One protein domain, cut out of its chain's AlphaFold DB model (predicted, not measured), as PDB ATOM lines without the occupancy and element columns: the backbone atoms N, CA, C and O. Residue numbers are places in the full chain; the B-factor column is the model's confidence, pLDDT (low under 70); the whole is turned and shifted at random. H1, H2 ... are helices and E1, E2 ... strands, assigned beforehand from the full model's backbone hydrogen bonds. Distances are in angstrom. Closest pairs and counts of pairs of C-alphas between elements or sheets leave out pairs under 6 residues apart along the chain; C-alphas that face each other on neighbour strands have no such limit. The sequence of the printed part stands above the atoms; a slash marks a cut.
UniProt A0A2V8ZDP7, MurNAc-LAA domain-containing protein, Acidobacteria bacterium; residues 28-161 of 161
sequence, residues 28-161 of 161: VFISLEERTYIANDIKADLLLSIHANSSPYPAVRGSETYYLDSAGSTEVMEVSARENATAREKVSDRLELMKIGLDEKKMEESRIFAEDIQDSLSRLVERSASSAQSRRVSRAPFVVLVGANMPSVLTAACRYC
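AT A GLANCE: This is residues 28 to 161 of the 161 residues of the protein "MurNAc-LAA domain-containing protein" of Acidobacteria bacterium (UniProt A0A2V8ZDP7). A strongly twisted four-stranded sheet has one long helix, H4, running along one face over E4 and E2, and the shorter H2 on the opposite face, next to the short E3. H1 lies by the start of E1, and H3 is off the sheet. The printed part has 134 residues, with named elements in the order H1 E1 E2 H2 H3 H4 E3 E4; the sheet, E1 E4 E2 E3, is mixed, as is the class, helices and strands. The whole is compact, radius of gyration of the C-alphas 14.7 A, spanning 43 by 30 by 27 A.

HOW THE PARTS SIT: H1, residues 32 to 41, is on the sheet; its closest C-alphas with E1, residues 47 to 55, are Ala 39 and Leu 47, 6.8 A apart. E1 is parallel to E4, residues 152 to 160; N 49 and O 153 are 2.8 A apart. E4 is antiparallel to E2, residues 62 to 68; N 64 and O 156 are 2.9 A apart. E2 is parallel to E3, residues 138 to 140; N 138 and O 65 are 3.0 A apart. H2, residues 74 to 84, is over none of the strands; its closest C-alphas with E3 are Met 77 and Ala 140, 6.4 A. H3, residues 91 to 100, is close to H2 but not clearly touching: C-alphas 84 and 91, the closest, are 7.3 A apart. H4, residues 104 to 128, has a height over the sheet of 8.0 A; its closest C-alphas with E2 are Ala 114 and Thr 65, 5.7 A. Every O i to N i+4 pair is within hydrogen-bond range in H2, but 5 of 6 in H1, 4 of 6 in H3 and 20 of 21 in H4.

IN THESE COORDINATES: H1 begins at C-alpha 32 (160.644, 201.188, 254.817). H4 is 36.1 A long, E4 26.1 A and E1 24.6 A. E4 ends at C-alpha 160 (154.283, 211.306, 233.891).

THE WHOLE: The printed part has no cut; E3 to E4 is a long link. pLDDT is under 70 at residues 55 to 60, 99 to 102, 128 to 135 and 159 to 161.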
ATOM      1  N   VAL A  28     171.110 207.948 250.209       91.50
ATOM      2  CA  VAL A  28     171.354 206.626 250.773       91.50
ATOM      3  C   VAL A  28     170.033 205.884 250.894       91.50
ATOM      4  O   VAL A  28     168.984 206.489 251.150       91.50
ATOM      5  N   PHE A  29     170.087 204.571 250.702       90.81
ATOM      6  CA  PHE A  29     168.934 203.708 250.894       90.81
ATOM      7  C   PHE A  29     168.646 203.539 252.391       90.81
ATOM      8  O   PHE A  29     169.536 203.175 253.154       90.81
ATOM      9  N   ILE A  30     167.391 203.778 252.780       91.38
ATOM     10  CA  ILE A  30     166.833 203.443 254.095       91.38
ATOM     11  C   ILE A  30     165.565 202.642 253.846       91.38
ATOM     12  O   ILE A  30     164.678 203.101 253.102       91.38
ATOM     13  N   SER A  31     165.513 201.458 254.459       92.31
ATOM     14  CA  SER A  31     164.389 200.523 254.340       92.31
ATOM     15  C   SER A  31     163.088 201.137 254.864       92.31
ATOM     16  O   SER A  31     163.110 202.125 255.598       92.31
ATOM     17  N   LEU A  32     161.939 200.609 254.443       92.06
ATOM     18  CA  LEU A  32     160.644 201.188 254.817       92.06
ATOM     19  C   LEU A  32     160.408 201.069 256.327       92.06
ATOM     20  O   LEU A  32     159.953 202.019 256.955       92.06
ATOM     21  N   GLU A  33     160.808 199.940 256.898       90.19
ATOM     22  CA  GLU A  33     160.706 199.595 258.311       90.19
ATOM     23  C   GLU A  33     161.582 200.510 259.175       90.19
ATOM     24  O   GLU A  33     161.152 201.021 260.209       90.19
ATOM     25  N   GLU A  34     162.803 200.783 258.715       93.06
ATOM     26  CA  GLU A  34     163.758 201.645 259.413       93.06
ATOM     27  C   GLU A  34     163.276 203.100 259.493       93.06
ATOM     28  O   GLU A  34     163.517 203.776 260.490       93.06
ATOM     29  N   ARG A  35     162.524 203.584 258.496       94.69
ATOM     30  CA  ARG A  35     161.925 204.933 258.541       94.69
ATOM     31  C   ARG A  35     160.925 205.061 259.683       94.69
ATOM     32  O   ARG A  35     160.950 206.058 260.402       94.69
ATOM     33  N   THR A  36     160.067 204.058 259.845       92.62
ATOM     34  CA  THR A  36     159.091 204.002 260.934       92.62
ATOM     35  C   THR A  36     159.786 203.821 262.282       92.62
ATOM     36  O   THR A  36     159.418 204.480 263.250       92.62
ATOM     37  N   TYR A  37     160.836 202.994 262.340       93.88
ATOM     38  CA  TYR A  37     161.649 202.820 263.543       93.88
ATOM     39  C   TYR A  37     162.266 204.143 264.018       93.88
ATOM     40  O   TYR A  37     162.094 204.494 265.180       93.88
ATOM     41  N   ILE A  38     162.896 204.912 263.120       96.25
ATOM     42  CA  ILE A  38     163.473 206.227 263.449       96.25
ATOM     43  C   ILE A  38     162.406 207.157 264.040       96.25
ATOM     44  O   ILE A  38     162.651 207.794 265.059       96.25
ATOM     45  N   ALA A  39     161.222 207.229 263.422       96.44
ATOM     46  CA  ALA A  39     160.133 208.085 263.898       96.44
ATOM     47  C   ALA A  39     159.626 207.671 265.290       96.44
ATOM     48  O   ALA A  39     159.342 208.525 266.130       96.44
ATOM     49  N   ASN A  40     159.539 206.365 265.545       95.38
ATOM     50  CA  ASN A  40     159.131 205.830 266.840       95.38
ATOM     51  C   ASN A  40     160.185 206.072 267.929       95.38
ATOM     52  O   ASN A  40     159.818 206.420 269.050       95.38
ATOM     53  N   ASP A  41     161.471 205.902 267.610       97.19
ATOM     54  CA  ASP A  41     162.588 206.060 268.550       97.19
ATOM     55  C   ASP A  41     162.678 207.495 269.084       97.19
ATOM     56  O   ASP A  41     162.761 207.719 270.294       97.19
ATOM     57  N   ILE A  42     162.517 208.479 268.195       96.88
ATOM     58  CA  ILE A  42     162.469 209.899 268.574       96.88
ATOM     59  C   ILE A  42     161.115 210.330 269.152       96.88
ATOM     60  O   ILE A  42     160.961 211.489 269.523       96.88
ATOM     61  N   LYS A  43     160.130 209.421 269.209       95.94
ATOM     62  CA  LYS A  43     158.750 209.692 269.642       95.94
ATOM     63  C   LYS A  43     158.111 210.859 268.881       95.94
ATOM     64  O   LYS A  43     157.534 211.752 269.491       95.94
ATOM     65  N   ALA A  44     158.239 210.859 267.553       96.69
ATOM     66  CA  ALA A  44     157.692 211.925 266.720       96.69
ATOM     67  C   ALA A  44     156.170 212.053 266.890       96.69
ATOM     68  O   ALA A  44     155.471 211.044 266.960       96.69
ATOM     69  N   ASP A  45     155.657 213.285 266.871       95.94
ATOM     70  CA  ASP A  45     154.213 213.546 266.951       95.94
ATOM     71  C   ASP A  45     153.482 213.253 265.633       95.94
ATOM     72  O   ASP A  45     152.292 212.955 265.640       95.94
ATOM     73  N   LEU A  46     154.178 213.339 264.494       95.94
ATOM     74  CA  LEU A  46     153.640 213.089 263.154       95.94
ATOM     75  C   LEU A  46     154.702 212.456 262.252       95.94
ATOM     76  O   LEU A  46     155.879 212.820 262.307       95.94
ATOM     77  N   LEU A  47     154.269 211.575 261.349       96.75
ATOM     78  CA  LEU A  47     155.107 211.006 260.294       96.75
ATOM     79  C   LEU A  47     154.570 211.383 258.906       96.75
ATOM     80  O   LEU A  47     153.471 210.990 258.522       96.75
ATOM     81  N   LEU A  48     155.378 212.097 258.118       96.38
ATOM     82  CA  LEU A  48     155.088 212.430 256.721       96.38
ATOM     83  C   LEU A  48     156.100 211.750 255.793       96.38
ATOM     84  O   LEU A  48     157.260 212.163 255.713       96.38
ATOM     85  N   SER A  49     155.658 210.731 255.056       95.50
ATOM     86  CA  SER A  49     156.452 210.116 253.991       95.50
ATOM     87  C   SER A  49     156.203 210.830 252.664       95.50
ATOM     88  O   SER A  49     155.063 210.964 252.231       95.50
ATOM     89  N   ILE A  50     157.266 211.279 251.992       92.69
ATOM     90  CA  ILE A  50     157.169 212.020 250.723       92.69
ATOM     91  C   ILE A  50     157.706 211.158 249.590       92.69
ATOM     92  O   ILE A  50     158.885 210.792 249.583       92.69
ATOM     93  N   HIS A  51     156.846 210.880 248.619       90.06
ATOM     94  CA  HIS A  51     157.138 210.052 247.458       90.06
ATOM     95  C   HIS A  51     156.948 210.844 246.161       90.06
ATOM     96  O   HIS A  51     156.257 211.865 246.100       90.06
ATOM     97  N   ALA A  52     157.612 210.379 245.111       84.31
ATOM     98  CA  ALA A  52     157.390 210.841 243.752       84.31
ATOM     99  C   ALA A  52     156.973 209.616 242.951       84.31
ATOM    100  O   ALA A  52     157.808 208.772 242.630       84.31
ATOM    101  N   ASN A  53     155.677 209.519 242.688       74.81
ATOM    102  CA  ASN A  53     155.107 208.397 241.974       74.81
ATOM    103  C   ASN A  53     155.080 208.709 240.484       74.81
ATOM    104  O   ASN A  53     155.012 209.865 240.050       74.81
ATOM    105  N   SER A  54     155.067 207.641 239.702       70.00
ATOM    106  CA  SER A  54     154.813 207.710 238.280       70.00
ATOM    107  C   SER A  54     153.622 206.858 237.889       70.00
ATOM    108  O   SER A  54     153.412 205.747 238.399       70.00
ATOM    109  N   SER A  55     152.857 207.385 236.943       67.94
ATOM    110  CA  SER A  55     151.780 206.663 236.286       67.94
ATOM    111  C   SER A  55     152.207 206.290 234.867       67.94
ATOM    112  O   SER A  55     152.802 207.135 234.194       67.94
ATOM    113  N   PRO A  56     151.866 205.081 234.382       67.56
ATOM    114  CA  PRO A  56     152.005 204.749 232.965       67.56
ATOM    115  C   PRO A  56     151.041 205.561 232.078       67.56
ATOM    116  O   PRO A  56     151.155 205.527 230.857       67.56
ATOM    117  N   TYR A  57     150.083 206.286 232.671       67.19
ATOM    118  CA  TYR A  57     149.096 207.081 231.950       67.19
ATOM    119  C   TYR A  57     149.491 208.576 231.902       67.19
ATOM    120  O   TYR A  57     149.536 209.232 232.945       67.19
ATOM    121  N   PRO A  58     149.676 209.168 230.703       67.25
ATOM    122  CA  PRO A  58     150.087 210.571 230.516       67.25
ATOM    123  C   PRO A  58     149.163 211.643 231.048       67.25
ATOM    124  O   PRO A  58     149.601 212.751 231.383       67.25
ATOM    125  N   ALA A  59     147.884 211.305 231.119       66.12
ATOM    126  CA  ALA A  59     146.862 212.185 231.645       66.12
ATOM    127  C   ALA A  59     146.942 212.325 233.174       66.12
ATOM    128  O   ALA A  59     146.396 213.277 233.725       66.12
ATOM    129  N   VAL A  60     147.622 211.406 233.871       68.12
ATOM    130  CA  VAL A  60     147.680 211.410 235.333       68.12
ATOM    131  C   VAL A  60     148.731 212.402 235.810       68.12
ATOM    132  O   VAL A  60     149.935 212.230 235.608       68.12
ATOM    133  N   ARG A  61     148.254 213.463 236.459       73.31
ATOM    134  CA  ARG A  61     149.063 214.519 237.065       73.31
ATOM    135  C   ARG A  61     148.392 214.976 238.348       73.31
ATOM    136  O   ARG A  61     147.171 215.058 238.386       73.31
ATOM    137  N   GLY A  62     149.184 215.319 239.357       79.38
ATOM    138  CA  GLY A  62     148.677 215.883 240.606       79.38
ATOM    139  C   GLY A  62     149.388 215.308 241.820       79.38
ATOM    140  O   GLY A  62     150.516 214.824 241.722       79.38
ATOM    141  N   SER A  63     148.718 215.364 242.962       84.69
ATOM    142  CA  SER A  63     149.172 214.763 244.211       84.69
ATOM    143  C   SER A  63     148.105 213.850 244.791       84.69
ATOM    144  O   SER A  63     146.909 214.134 244.685       84.69
ATOM    145  N   GLU A  64     148.559 212.785 245.434       88.44
ATOM    146  CA  GLU A  64     147.748 211.864 246.221       88.44
ATOM    147  C   GLU A  64     148.315 211.786 247.629       88.44
ATOM    148  O   GLU A  64     149.534 211.760 247.813       88.44
ATOM    149  N   THR A  65     147.429 211.722 248.612       92.38
ATOM    150  CA  THR A  65     147.797 211.533 250.009       92.38
ATOM    151  C   THR A  65     147.095 210.300 250.543       92.38
ATOM    152  O   THR A  65     145.909 210.082 250.285       92.38
ATOM    153  N   TYR A  66     147.844 209.481 251.266       93.75
ATOM    154  CA  TYR A  66     147.407 208.193 251.759       93.75
ATOM    155  C   TYR A  66     147.599 208.089 253.262       93.75
ATOM    156  O   TYR A  66     148.612 208.542 253.796       93.75
ATOM    157  N   TYR A  67     146.666 207.412 253.917       94.19
ATOM    158  CA  TYR A  67     146.822 206.921 255.281       94.19
ATOM    159  C   TYR A  67     146.678 205.393 255.304       94.19
ATOM    160  O   TYR A  67     146.234 204.772 254.331       94.19
ATOM    161  N   LEU A  68     147.128 204.779 256.399       91.81
ATOM    162  CA  LEU A  68     147.200 203.327 256.518       91.81
ATOM    163  C   LEU A  68     145.798 202.703 256.635       91.81
ATOM    164  O   LEU A  68     145.036 203.051 257.527       91.81
ATOM    165  N   ASP A  69     145.492 201.738 255.769       88.62
ATOM    166  CA  ASP A  69     144.341 200.830 255.883       88.62
ATOM    167  C   ASP A  69     144.730 199.482 255.252       88.62
ATOM    168  O   ASP A  69     145.597 199.409 254.383       88.62
ATOM    169  N   SER A  70     144.090 198.402 255.679       83.31
ATOM    170  CA  SER A  70     144.209 197.086 255.051       83.31
ATOM    171  C   SER A  70     143.552 197.009 253.664       83.31
ATOM    172  O   SER A  70     143.859 196.101 252.893       83.31
ATOM    173  N   ALA A  71     142.659 197.950 253.347       81.69
ATOM    174  CA  ALA A  71     141.879 197.982 252.121       81.69
ATOM    175  C   ALA A  71     142.127 199.259 251.303       81.69
ATOM    176  O   ALA A  71     142.334 200.342 251.844       81.69
ATOM    177  N   GLY A  72     142.029 199.127 249.982       83.50
ATOM    178  CA  GLY A  72     142.115 200.212 249.006       83.50
ATOM    179  C   GLY A  72     141.462 199.798 247.686       83.50
ATOM    180  O   GLY A  72     141.092 198.635 247.516       83.50
ATOM    181  N   SER A  73     141.297 200.733 246.745       85.56
ATOM    182  CA  SER A  73     140.881 200.373 245.381       85.56
ATOM    183  C   SER A  73     141.983 199.571 244.681       85.56
ATOM    184  O   SER A  73     143.151 199.666 245.057       85.56
ATOM    185  N   THR A  74     141.639 198.815 243.636       86.00
ATOM    186  CA  THR A  74     142.610 198.028 242.854       86.00
ATOM    187  C   THR A  74     143.807 198.870 242.405       86.00
ATOM    188  O   THR A  74     144.952 198.481 242.600       86.00
ATOM    189  N   GLU A  75     143.548 200.075 241.902       83.44
ATOM    190  CA  GLU A  75     144.574 201.014 241.435       83.44
ATOM    191  C   GLU A  75     145.517 201.450 242.567       83.44
ATOM    192  O   GLU A  75     146.735 201.517 242.398       83.44
ATOM    193  N   VAL A  76     144.966 201.727 243.751       85.50
ATOM    194  CA  VAL A  76     145.743 202.138 244.926       85.50
ATOM    195  C   VAL A  76     146.540 200.958 245.495       85.50
ATOM    196  O   VAL A  76     147.664 201.145 245.961       85.50
ATOM    197  N   MET A  77     146.010 199.738 245.397       88.94
ATOM    198  CA  MET A  77     146.718 198.510 245.770       88.94
ATOM    199  C   MET A  77     147.913 198.228 244.851       88.94
ATOM    200  O   MET A  77     148.959 197.790 245.319       88.94
ATOM    201  N   GLU A  78     147.811 198.523 243.556       87.69
ATOM    202  CA  GLU A  78     148.950 198.421 242.634       87.69
ATOM    203  C   GLU A  78     150.042 199.452 242.942       87.69
ATOM    204  O   GLU A  78     151.237 199.166 242.827       87.69
ATOM    205  N   VAL A  79     149.654 200.666 243.346       87.69
ATOM    206  CA  VAL A  79     150.604 201.686 243.810       87.69
ATOM    207  C   VAL A  79     151.297 201.219 245.089       87.69
ATOM    208  O   VAL A  79     152.525 201.245 245.150       87.69
ATOM    209  N   SER A  80     150.543 200.745 246.084       90.25
ATOM    210  CA  SER A  80     151.126 200.282 247.345       90.25
ATOM    211  C   SER A  80     152.045 199.081 247.142       90.25
ATOM    212  O   SER A  80     153.134 199.062 247.706       90.25
ATOM    213  N   ALA A  81     151.693 198.135 246.266       90.06
ATOM    214  CA  ALA A  81     152.551 197.004 245.926       90.06
ATOM    215  C   ALA A  81     153.898 197.445 245.325       90.06
ATOM    216  O   ALA A  81     154.940 196.904 245.698       90.06
ATOM    217  N   ARG A  82     153.898 198.452 244.438       89.31
ATOM    218  CA  ARG A  82     155.134 199.007 243.856       89.31
ATOM    219  C   ARG A  82     155.997 199.712 244.897       89.31
ATOM    220  O   ARG A  82     157.198 199.471 244.943       89.31
ATOM    221  N   GLU A  83     155.396 200.538 245.749       90.12
ATOM    222  CA  GLU A  83     156.129 201.229 246.819       90.12
ATOM    223  C   GLU A  83     156.694 200.238 247.851       90.12
ATOM    224  O   GLU A  83     157.836 200.367 248.301       90.12
ATOM    225  N   ASN A  84     155.932 199.190 248.165       92.56
ATOM    226  CA  ASN A  84     156.322 198.136 249.095       92.56
ATOM    227  C   ASN A  84     157.362 197.161 248.519       92.56
ATOM    228  O   ASN A  84     157.919 196.376 249.280       92.56
ATOM    229  N   ALA A  85     157.675 197.205 247.218       89.94
ATOM    230  CA  ALA A  85     158.639 196.292 246.589       89.94
ATOM    231  C   ALA A  85     160.066 196.411 247.162       89.94
ATOM    232  O   ALA A  85     160.896 195.531 246.954       89.94
ATOM    233  N   THR A  86     160.350 197.500 247.884       86.38
ATOM    234  CA  THR A  86     161.631 197.741 248.569       86.38
ATOM    235  C   THR A  86     161.628 197.352 250.052       86.38
ATOM    236  O   THR A  86     162.636 197.566 250.733       86.38
ATOM    237  N   ALA A  87     160.521 196.797 250.560       86.81
ATOM    238  CA  ALA A  87     160.445 196.253 251.914       86.81
ATOM    239  C   ALA A  87     161.447 195.102 252.086       86.81
ATOM    240  O   ALA A  87     161.659 194.300 251.174       86.81
ATOM    241  N   ARG A  88     162.081 195.036 253.258       83.31
ATOM    242  CA  ARG A  88     163.002 193.944 253.605       83.31
ATOM    243  C   ARG A  88     162.248 192.761 254.193       83.31
ATOM    244  O   ARG A  88     162.620 191.615 253.954       83.31
ATOM    245  N   GLU A  89     161.215 193.049 254.973       82.44
ATOM    246  CA  GLU A  89     160.338 192.050 255.567       82.44
ATOM    247  C   GLU A  89     159.207 191.683 254.605       82.44
ATOM    248  O   GLU A  89     158.845 192.436 253.696       82.44
ATOM    249  N   LYS A  90     158.606 190.507 254.815       82.62
ATOM    250  CA  LYS A  90     157.401 190.143 254.075       82.62
ATOM    251  C   LYS A  90     156.290 191.128 254.416       82.62
ATOM    252  O   LYS A  90     155.948 191.326 255.582       82.62
ATOM    253  N   VAL A  91     155.677 191.686 253.375       79.56
ATOM    254  CA  VAL A  91     154.539 192.603 253.512       79.56
ATOM    255  C   VAL A  91     153.416 191.956 254.331       79.56
ATOM    256  O   VAL A  91     152.834 192.628 255.173       79.56
ATOM    257  N   SER A  92     153.157 190.652 254.155       80.88
ATOM    258  CA  SER A  92     152.159 189.900 254.934       80.88
ATOM    259  C   SER A  92     152.379 190.012 256.440       80.88
ATOM    260  O   SER A  92     151.452 190.354 257.169       80.88
ATOM    261  N   ASP A  93     153.612 189.787 256.883       82.50
ATOM    262  CA  ASP A  93     153.972 189.703 258.298       82.50
ATOM    263  C   ASP A  93     153.835 191.089 258.942       82.50
ATOM    264  O   ASP A  93     153.323 191.248 260.049       82.50
ATOM    265  N   ARG A  94     154.187 192.139 258.190       81.00
ATOM    266  CA  ARG A  94     153.969 193.524 258.615       81.00
ATOM    267  C   ARG A  94     152.486 193.890 258.669       81.00
ATOM    268  O   ARG A  94     152.057 194.547 259.613       81.00
ATOM    269  N   LEU A  95     151.675 193.451 257.711       78.81
ATOM    270  CA  LEU A  95     150.232 193.708 257.742       78.81
ATOM    271  C   LEU A  95     149.511 192.965 258.874       78.81
ATOM    272  O   LEU A  95     148.460 193.421 259.321       78.81
ATOM    273  N   GLU A  96     150.068 191.879 259.405       79.19
ATOM    274  CA  GLU A  96     149.563 191.290 260.649       79.19
ATOM    275  C   GLU A  96     149.799 192.207 261.856       79.19
ATOM    276  O   GLU A  96     148.890 192.382 262.669       79.19
ATOM    277  N   LEU A  97     150.949 192.890 261.929       74.00
ATOM    278  CA  LEU A  97     151.224 193.886 262.978       74.00
ATOM    279  C   LEU A  97     150.227 195.049 262.950       74.00
ATOM    280  O   LEU A  97     149.888 195.602 263.997       74.00
ATOM    281  N   MET A  98     149.713 195.393 261.766       72.69
ATOM    282  CA  MET A  98     148.653 196.389 261.638       72.69
ATOM    283  C   MET A  98     147.400 195.988 262.430       72.69
ATOM    284  O   MET A  98     146.805 196.840 263.079       72.69
ATOM    285  N   LYS A  99     147.023 194.701 262.441       67.31
ATOM    286  CA  LYS A  99     145.837 194.218 263.171       67.31
ATOM    287  C   LYS A  99     145.989 194.305 264.688       67.31
ATOM    288  O   LYS A  99     144.997 194.448 265.390       67.31
ATOM    289  N   ILE A 100     147.223 194.217 265.175       64.12
ATOM    290  CA  ILE A 100     147.551 194.220 266.606       64.12
ATOM    291  C   ILE A 100     147.644 195.659 267.150       64.12
ATOM    292  O   ILE A 100     147.386 195.884 268.328       64.12
ATOM    293  N   GLY A 101     147.981 196.636 266.298       59.38
ATOM    294  CA  GLY A 101     148.188 198.047 266.659       59.38
ATOM    295  C   GLY A 101     147.230 199.041 265.990       59.38
ATOM    296  O   GLY A 101     147.598 200.208 265.798       59.38
ATOM    297  N   LEU A 102     146.043 198.587 265.575       62.78
ATOM    298  CA  LEU A 102     144.975 199.439 265.042       62.78
ATOM    299  C   LEU A 102     144.372 200.268 266.181       62.78
ATOM    300  O   LEU A 102     143.454 199.847 266.876       62.78
ATOM    301  N   ASP A 103     144.929 201.458 266.371       77.88
ATOM    302  CA  ASP A 103     144.345 202.504 267.200       77.88
ATOM    303  C   ASP A 103     143.398 203.341 266.326       77.88
ATOM    304  O   ASP A 103     143.844 204.064 265.428       77.88
ATOM    305  N   GLU A 104     142.088 203.218 266.564       82.81
ATOM    306  CA  GLU A 104     141.048 203.962 265.840       82.81
ATOM    307  C   GLU A 104     141.287 205.473 265.895       82.81
ATOM    308  O   GLU A 104     141.099 206.167 264.893       82.81
ATOM    309  N   LYS A 105     141.780 205.984 267.030       87.25
ATOM    310  CA  LYS A 105     142.079 207.405 267.203       87.25
ATOM    311  C   LYS A 105     143.231 207.831 266.299       87.25
ATOM    312  O   LYS A 105     143.112 208.824 265.587       87.25
ATOM    313  N   LYS A 106     144.317 207.054 266.262       88.62
ATOM    314  CA  LYS A 106     145.455 207.312 265.361       88.62
ATOM    315  C   LYS A 106     145.024 207.301 263.896       88.62
ATOM    316  O   LYS A 106     145.542 208.078 263.091       88.62
ATOM    317  N   MET A 107     144.119 206.395 263.527       88.44
ATOM    318  CA  MET A 107     143.609 206.311 262.157       88.44
ATOM    319  C   MET A 107     142.782 207.529 261.786       88.44
ATOM    320  O   MET A 107     142.995 208.085 260.710       88.44
ATOM    321  N   GLU A 108     141.932 207.995 262.693       91.75
ATOM    322  CA  GLU A 108     141.177 209.224 262.483       91.75
ATOM    323  C   GLU A 108     142.092 210.455 262.392       91.75
ATOM    324  O   GLU A 108     141.971 211.247 261.460       91.75
ATOM    325  N   GLU A 109     143.085 210.576 263.276       94.88
ATOM    326  CA  GLU A 109     144.079 211.656 263.214       94.88
ATOM    327  C   GLU A 109     144.908 211.603 261.918       94.88
ATOM    328  O   GLU A 109     145.169 212.637 261.303       94.88
ATOM    329  N   SER A 110     145.273 210.404 261.447       95.75
ATOM    330  CA  SER A 110     145.985 210.225 260.172       95.75
ATOM    331  C   SER A 110     145.112 210.604 258.974       95.75
ATOM    332  O   SER A 110     145.618 211.175 258.009       95.75
ATOM    333  N   ARG A 111     143.806 210.309 259.032       95.06
ATOM    334  CA  ARG A 111     142.832 210.692 258.002       95.06
ATOM    335  C   ARG A 111     142.699 212.211 257.924       95.06
ATOM    336  O   ARG A 111     142.847 212.761 256.838       95.06
ATOM    337  N   ILE A 112     142.493 212.878 259.060       95.50
ATOM    338  CA  ILE A 112     142.400 214.345 259.135       95.50
ATOM    339  C   ILE A 112     143.693 214.984 258.616       95.50
ATOM    340  O   ILE A 112     143.655 215.866 257.762       95.50
ATOM    341  N   PHE A 113     144.851 214.482 259.053       96.12
ATOM    342  CA  PHE A 113     146.141 214.989 258.592       96.12
ATOM    343  C   PHE A 113     146.330 214.820 257.076       96.12
ATOM    344  O   PHE A 113     146.834 215.720 256.399       96.12
ATOM    345  N   ALA A 114     145.894 213.686 256.520       95.31
ATOM    346  CA  ALA A 114     145.929 213.442 255.084       95.31
ATOM    347  C   ALA A 114     145.012 214.402 254.308       95.31
ATOM    348  O   ALA A 114     145.402 214.877 253.241       95.31
ATOM    349  N   GLU A 115     143.822 214.699 254.837       94.25
ATOM    350  CA  GLU A 115     142.864 215.647 254.252       94.25
ATOM    351  C   GLU A 115     143.419 217.067 254.228       94.25
ATOM    352  O   GLU A 115     143.438 217.684 253.165       94.25
ATOM    353  N   ASP A 116     143.990 217.539 255.335       93.94
ATOM    354  CA  ASP A 116     144.590 218.874 255.412       93.94
ATOM    355  C   ASP A 116     145.740 219.057 254.406       93.94
ATOM    356  O   ASP A 116     145.854 220.097 253.735       93.94
ATOM    357  N   ILE A 117     146.594 218.035 254.269       93.00
ATOM    358  CA  ILE A 117     147.669 218.032 253.270       93.00
ATOM    359  C   ILE A 117     147.080 218.037 251.861       93.00
ATOM    360  O   ILE A 117     147.495 218.851 251.029       93.00
ATOM    361  N   GLN A 118     146.126 217.149 251.579       90.56
ATOM    362  CA  GLN A 118     145.551 217.023 250.247       90.56
ATOM    363  C   GLN A 118     144.832 218.303 249.828       90.56
ATOM    364  O   GLN A 118     145.041 218.766 248.707       90.56
ATOM    365  N   ASP A 119     144.047 218.921 250.703       89.94
ATOM    366  CA  ASP A 119     143.339 220.170 250.422       89.94
ATOM    367  C   ASP A 119     144.315 221.312 250.137       89.94
ATOM    368  O   ASP A 119     144.155 222.064 249.168       89.94
ATOM    369  N   SER A 120     145.379 221.406 250.936       89.19
ATOM    370  CA  SER A 120     146.436 222.398 250.741       89.19
ATOM    371  C   SER A 120     147.145 222.216 249.395       89.19
ATOM    372  O   SER A 120     147.382 223.196 248.683       89.19
ATOM    373  N   LEU A 121     147.455 220.975 249.010       85.94
ATOM    374  CA  LEU A 121     148.090 220.668 247.726       85.94
ATOM    375  C   LEU A 121     147.145 220.900 246.546       85.94
ATOM    376  O   LEU A 121     147.556 221.501 245.553       85.94
ATOM    377  N   SER A 122     145.878 220.504 246.675       82.75
ATOM    378  CA  SER A 122     144.838 220.690 245.657       82.75
ATOM    379  C   SER A 122     144.709 222.161 245.277       82.75
ATOM    380  O   SER A 122     144.838 222.510 244.105       82.75
ATOM    381  N   ARG A 123     144.590 223.046 246.277       83.12
ATOM    382  CA  ARG A 123     144.488 224.499 246.061       83.12
ATOM    383  C   ARG A 123     145.721 225.089 245.379       83.12
ATOM    384  O   ARG A 123     145.612 226.086 244.670       83.12
ATOM    385  N   LEU A 124     146.909 224.527 245.601       78.25
ATOM    386  CA  LEU A 124     148.134 224.980 244.932       78.25
ATOM    387  C   LEU A 124     148.206 224.488 243.484       78.25
ATOM    388  O   LEU A 124     148.595 225.251 242.599       78.25
ATOM    389  N   VAL A 125     147.815 223.235 243.241       73.00
ATOM    390  CA  VAL A 125     147.811 222.615 241.911       73.00
ATOM    391  C   VAL A 125     146.771 223.273 241.005       73.00
ATOM    392  O   VAL A 125     147.119 223.667 239.894       73.00
ATOM    393  N   GLU A 126     145.550 223.503 241.495       71.12
ATOM    394  CA  GLU A 126     144.477 224.187 240.756       71.12
ATOM    395  C   GLU A 126     144.876 225.603 240.322       71.12
ATOM    396  O   GLU A 126     144.540 226.049 239.226       71.12
ATOM    397  N   ARG A 127     145.655 226.309 241.152       70.56
ATOM    398  CA  ARG A 127     146.164 227.650 240.825       70.56
ATOM    399  C   ARG A 127     147.283 227.635 239.785       70.56
ATOM    400  O   ARG A 127     147.508 228.659 239.145       70.56
ATOM    401  N   SER A 128     148.005 226.522 239.639       65.69
ATOM    402  CA  SER A 128     149.213 226.438 238.810       65.69
ATOM    403  C   SER A 128     149.035 225.633 237.519       65.69
ATOM    404  O   SER A 128     149.844 225.794 236.606       65.69
ATOM    405  N   ALA A 129     148.022 224.766 237.424       61.25
ATOM    406  CA  ALA A 129     147.727 223.969 236.238       61.25
ATOM    407  C   ALA A 129     146.224 223.654 236.158       61.25
ATOM    408  O   ALA A 129     145.719 222.793 236.871       61.25
ATOM    409  N   SER A 130     145.525 224.308 235.229       53.62
ATOM    410  CA  SER A 130     144.067 224.217 235.038       53.62
ATOM    411  C   SER A 130     143.537 222.830 234.637       53.62
ATOM    412  O   SER A 130     142.329 222.623 234.639       53.62
ATOM    413  N   SER A 131     144.414 221.877 234.300       57.03
ATOM    414  CA  SER A 131     144.060 220.503 233.907       57.03
ATOM    415  C   SER A 131     144.605 219.416 234.838       57.03
ATOM    416  O   SER A 131     144.384 218.231 234.588       57.03
ATOM    417  N   ALA A 132     145.336 219.780 235.897       56.84
ATOM    418  CA  ALA A 132     145.818 218.806 236.866       56.84
ATOM    419  C   ALA A 132     144.686 218.474 237.843       56.84
ATOM    420  O   ALA A 132     144.310 219.290 238.682       56.84
ATOM    421  N   GLN A 133     144.124 217.274 237.715       58.22
ATOM    422  CA  GLN A 133     143.085 216.809 238.619       58.22
ATOM    423  C   GLN A 133     143.731 216.430 239.951       58.22
ATOM    424  O   GLN A 133     144.470 215.448 240.039       58.22
ATOM    425  N   SER A 134     143.472 217.221 240.992       58.84
ATOM    426  CA  SER A 134     143.868 216.821 242.335       58.84
ATOM    427  C   SER A 134     143.087 215.573 242.730       58.84
ATOM    428  O   SER A 134     141.864 215.513 242.580       58.84
ATOM    429  N   ARG A 135     143.802 214.541 243.171       67.12
ATOM    430  CA  ARG A 135     143.193 213.273 243.563       67.12
ATOM    431  C   ARG A 135     142.794 213.309 245.037       67.12
ATOM    432  O   ARG A 135     143.158 214.214 245.779       67.12
ATOM    433  N   ARG A 136     141.963 212.352 245.445       74.38
ATOM    434  CA  ARG A 136     141.399 212.295 246.800       74.38
ATOM    435  C   ARG A 136     142.390 211.681 247.780       74.38
ATOM    436  O   ARG A 136     143.260 210.902 247.386       74.38
ATOM    437  N   VAL A 137     142.176 211.964 249.061       88.62
ATOM    438  CA  VAL A 137     142.737 211.140 250.130       88.62
ATOM    439  C   VAL A 137     142.283 209.702 249.923       88.62
ATOM    440  O   VAL A 137     141.102 209.439 249.691       88.62
ATOM    441  N   SER A 138     143.239 208.784 249.951       89.88
ATOM    442  CA  SER A 138     143.003 207.361 249.737       89.88
ATOM    443  C   SER A 138     143.613 206.546 250.867       89.88
ATOM    444  O   SER A 138     144.404 207.034 251.668       89.88
ATOM    445  N   ARG A 139     143.242 205.276 250.928       90.69
ATOM    446  CA  ARG A 139     143.669 204.361 251.979       90.69
ATOM    447  C   ARG A 139     144.298 203.116 251.370       90.69
ATOM    448  O   ARG A 139     143.825 202.655 250.328       90.69
ATOM    449  N   ALA A 140     145.408 202.652 251.944       90.12
ATOM    450  CA  ALA A 140     146.124 201.484 251.433       90.12
ATOM    451  C   ALA A 140     147.153 200.906 252.421       90.12
ATOM    452  O   ALA A 140     147.643 201.627 253.299       90.12
ATOM    453  N   PRO A 141     147.578 199.644 252.208       90.62
ATOM    454  CA  PRO A 141     148.557 198.964 253.049       90.62
ATOM    455  C   PRO A 141     150.001 199.363 252.692       90.62
ATOM    456  O   PRO A 141     150.784 198.553 252.196       90.62
ATOM    457  N   PHE A 142     150.378 200.624 252.914       92.19
ATOM    458  CA  PHE A 142     151.759 201.084 252.718       92.19
ATOM    459  C   PHE A 142     152.652 200.679 253.894       92.19
ATOM    460  O   PHE A 142     152.452 201.146 255.014       92.19
ATOM    461  N   VAL A 143     153.692 199.879 253.637       91.12
ATOM    462  CA  VAL A 143     154.596 199.346 254.674       91.12
ATOM    463  C   VAL A 143     155.288 200.453 255.471       91.12
ATOM    464  O   VAL A 143     155.463 200.306 256.675       91.12
ATOM    465  N   VAL A 144     155.609 201.588 254.845       92.25
ATOM    466  CA  VAL A 144     156.248 202.736 255.523       92.25
ATOM    467  C   VAL A 144     155.377 203.380 256.612       92.25
ATOM    468  O   VAL A 144     155.882 204.116 257.456       92.25
ATOM    469  N   LEU A 145     154.069 203.108 256.610       92.69
ATOM    470  CA  LEU A 145     153.132 203.575 257.635       92.69
ATOM    471  C   LEU A 145     152.865 202.492 258.702       92.69
ATOM    472  O   LEU A 145     152.329 202.780 259.773       92.69
ATOM    473  N   VAL A 146     153.241 201.236 258.439       89.94
ATOM    474  CA  VAL A 146     152.947 200.098 259.315       89.94
ATOM    475  C   VAL A 146     153.866 200.083 260.533       89.94
ATOM    476  O   VAL A 146     155.075 199.879 260.431       89.94
ATOM    477  N   GLY A 147     153.258 200.168 261.716       86.75
ATOM    478  CA  GLY A 147     153.972 200.180 262.993       86.75
ATOM    479  C   GLY A 147     154.385 201.578 263.449       86.75
ATOM    480  O   GLY A 147     155.139 201.686 264.408       86.75
ATOM    481  N   ALA A 148     153.907 202.639 262.788       90.75
ATOM    482  CA  ALA A 148     154.034 204.002 263.290       90.75
ATOM    483  C   ALA A 148     153.171 204.176 264.550       90.75
ATOM    484  O   ALA A 148     151.977 203.834 264.548       90.75
ATOM    485  N   ASN A 149     153.780 204.707 265.612       91.50
ATOM    486  CA  ASN A 149     153.130 204.969 266.902       91.50
ATOM    487  C   ASN A 149     152.421 206.333 266.958       91.50
ATOM    488  O   ASN A 149     151.791 206.657 267.958       91.50
ATOM    489  N   MET A 150     152.527 207.115 265.889       93.81
ATOM    490  CA  MET A 150     151.945 208.441 265.719       93.81
ATOM    491  C   MET A 150     151.098 208.494 264.439       93.81
ATOM    492  O   MET A 150     151.228 207.597 263.594       93.81
ATOM    493  N   PRO A 151     150.254 209.522 264.248       95.25
ATOM    494  CA  PRO A 151     149.564 209.724 262.984       95.25
ATOM    495  C   PRO A 151     150.553 209.820 261.821       95.25
ATOM    496  O   PRO A 151     151.570 210.518 261.887       95.25
ATOM    497  N   SER A 152     150.268 209.080 260.753       95.44
ATOM    498  CA  SER A 152     151.227 208.865 259.674       95.44
ATOM    499  C   SER A 152     150.562 208.889 258.310       95.44
ATOM    500  O   SER A 152     149.542 208.228 258.104       95.44
ATOM    501  N   VAL A 153     151.181 209.594 257.367       96.88
ATOM    502  CA  VAL A 153     150.666 209.762 256.006       96.88
ATOM    503  C   VAL A 153     151.775 209.619 254.971       96.88
ATOM    504  O   VAL A 153     152.941 209.936 255.222       96.88
ATOM    505  N   LEU A 154     151.404 209.158 253.780       95.00
ATOM    506  CA  LEU A 154     152.253 209.155 252.596       95.00
ATOM    507  C   LEU A 154     151.675 210.136 251.583       95.00
ATOM    508  O   LEU A 154     150.554 209.954 251.129       95.00
ATOM    509  N   THR A 155     152.445 211.139 251.182       92.12
ATOM    510  CA  THR A 155     152.076 212.041 250.087       92.12
ATOM    511  C   THR A 155     152.950 211.758 248.882       92.12
ATOM    512  O   THR A 155     154.180 211.825 248.957       92.12
ATOM    513  N   ALA A 156     152.314 211.488 247.751       87.81
ATOM    514  CA  ALA A 156     152.967 211.237 246.485       87.81
ATOM    515  C   ALA A 156     152.618 212.320 245.466       87.81
ATOM    516  O   ALA A 156     151.450 212.554 245.157       87.81
ATOM    517  N   ALA A 157     153.638 212.951 244.892       81.06
ATOM    518  CA  ALA A 157     153.457 213.726 243.671       81.06
ATOM    519  C   ALA A 157     153.486 212.767 242.478       81.06
ATOM    520  O   ALA A 157     154.466 212.045 242.307       81.06
ATOM    521  N   CYS A 158     152.437 212.760 241.658       74.00
ATOM    522  CA  CYS A 158     152.351 211.912 240.477       74.00
ATOM    523  C   CYS A 158     152.749 212.721 239.239       74.00
ATOM    524  O   CYS A 158     152.083 213.698 238.872       74.00
ATOM    525  N   ARG A 159     153.860 212.331 238.607       63.72
ATOM    526  CA  ARG A 159     154.335 212.911 237.346       63.72
ATOM    527  C   ARG A 159     154.427 211.815 236.288       63.72
ATOM    528  O   ARG A 159     154.707 210.664 236.600       63.72
ATOM    529  N   TYR A 160     154.163 212.192 235.044       53.69
ATOM    530  CA  TYR A 160     154.283 211.306 233.891       53.69
ATOM    531  C   TYR A 160     155.677 210.662 233.798       53.69
ATOM    532  O   TYR A 160     156.667 211.367 234.020       53.69
ATOM    533  N   CYS A 161     155.722 209.371 233.453       41.59
ATOM    534  CA  CYS A 161     156.919 208.671 232.980       41.59
ATOM    535  C   CYS A 161     156.820 208.453 231.473       41.59
ATOM    536  O   CYS A 161     155.758 207.960 231.037       41.59
TER     537      CYS A 161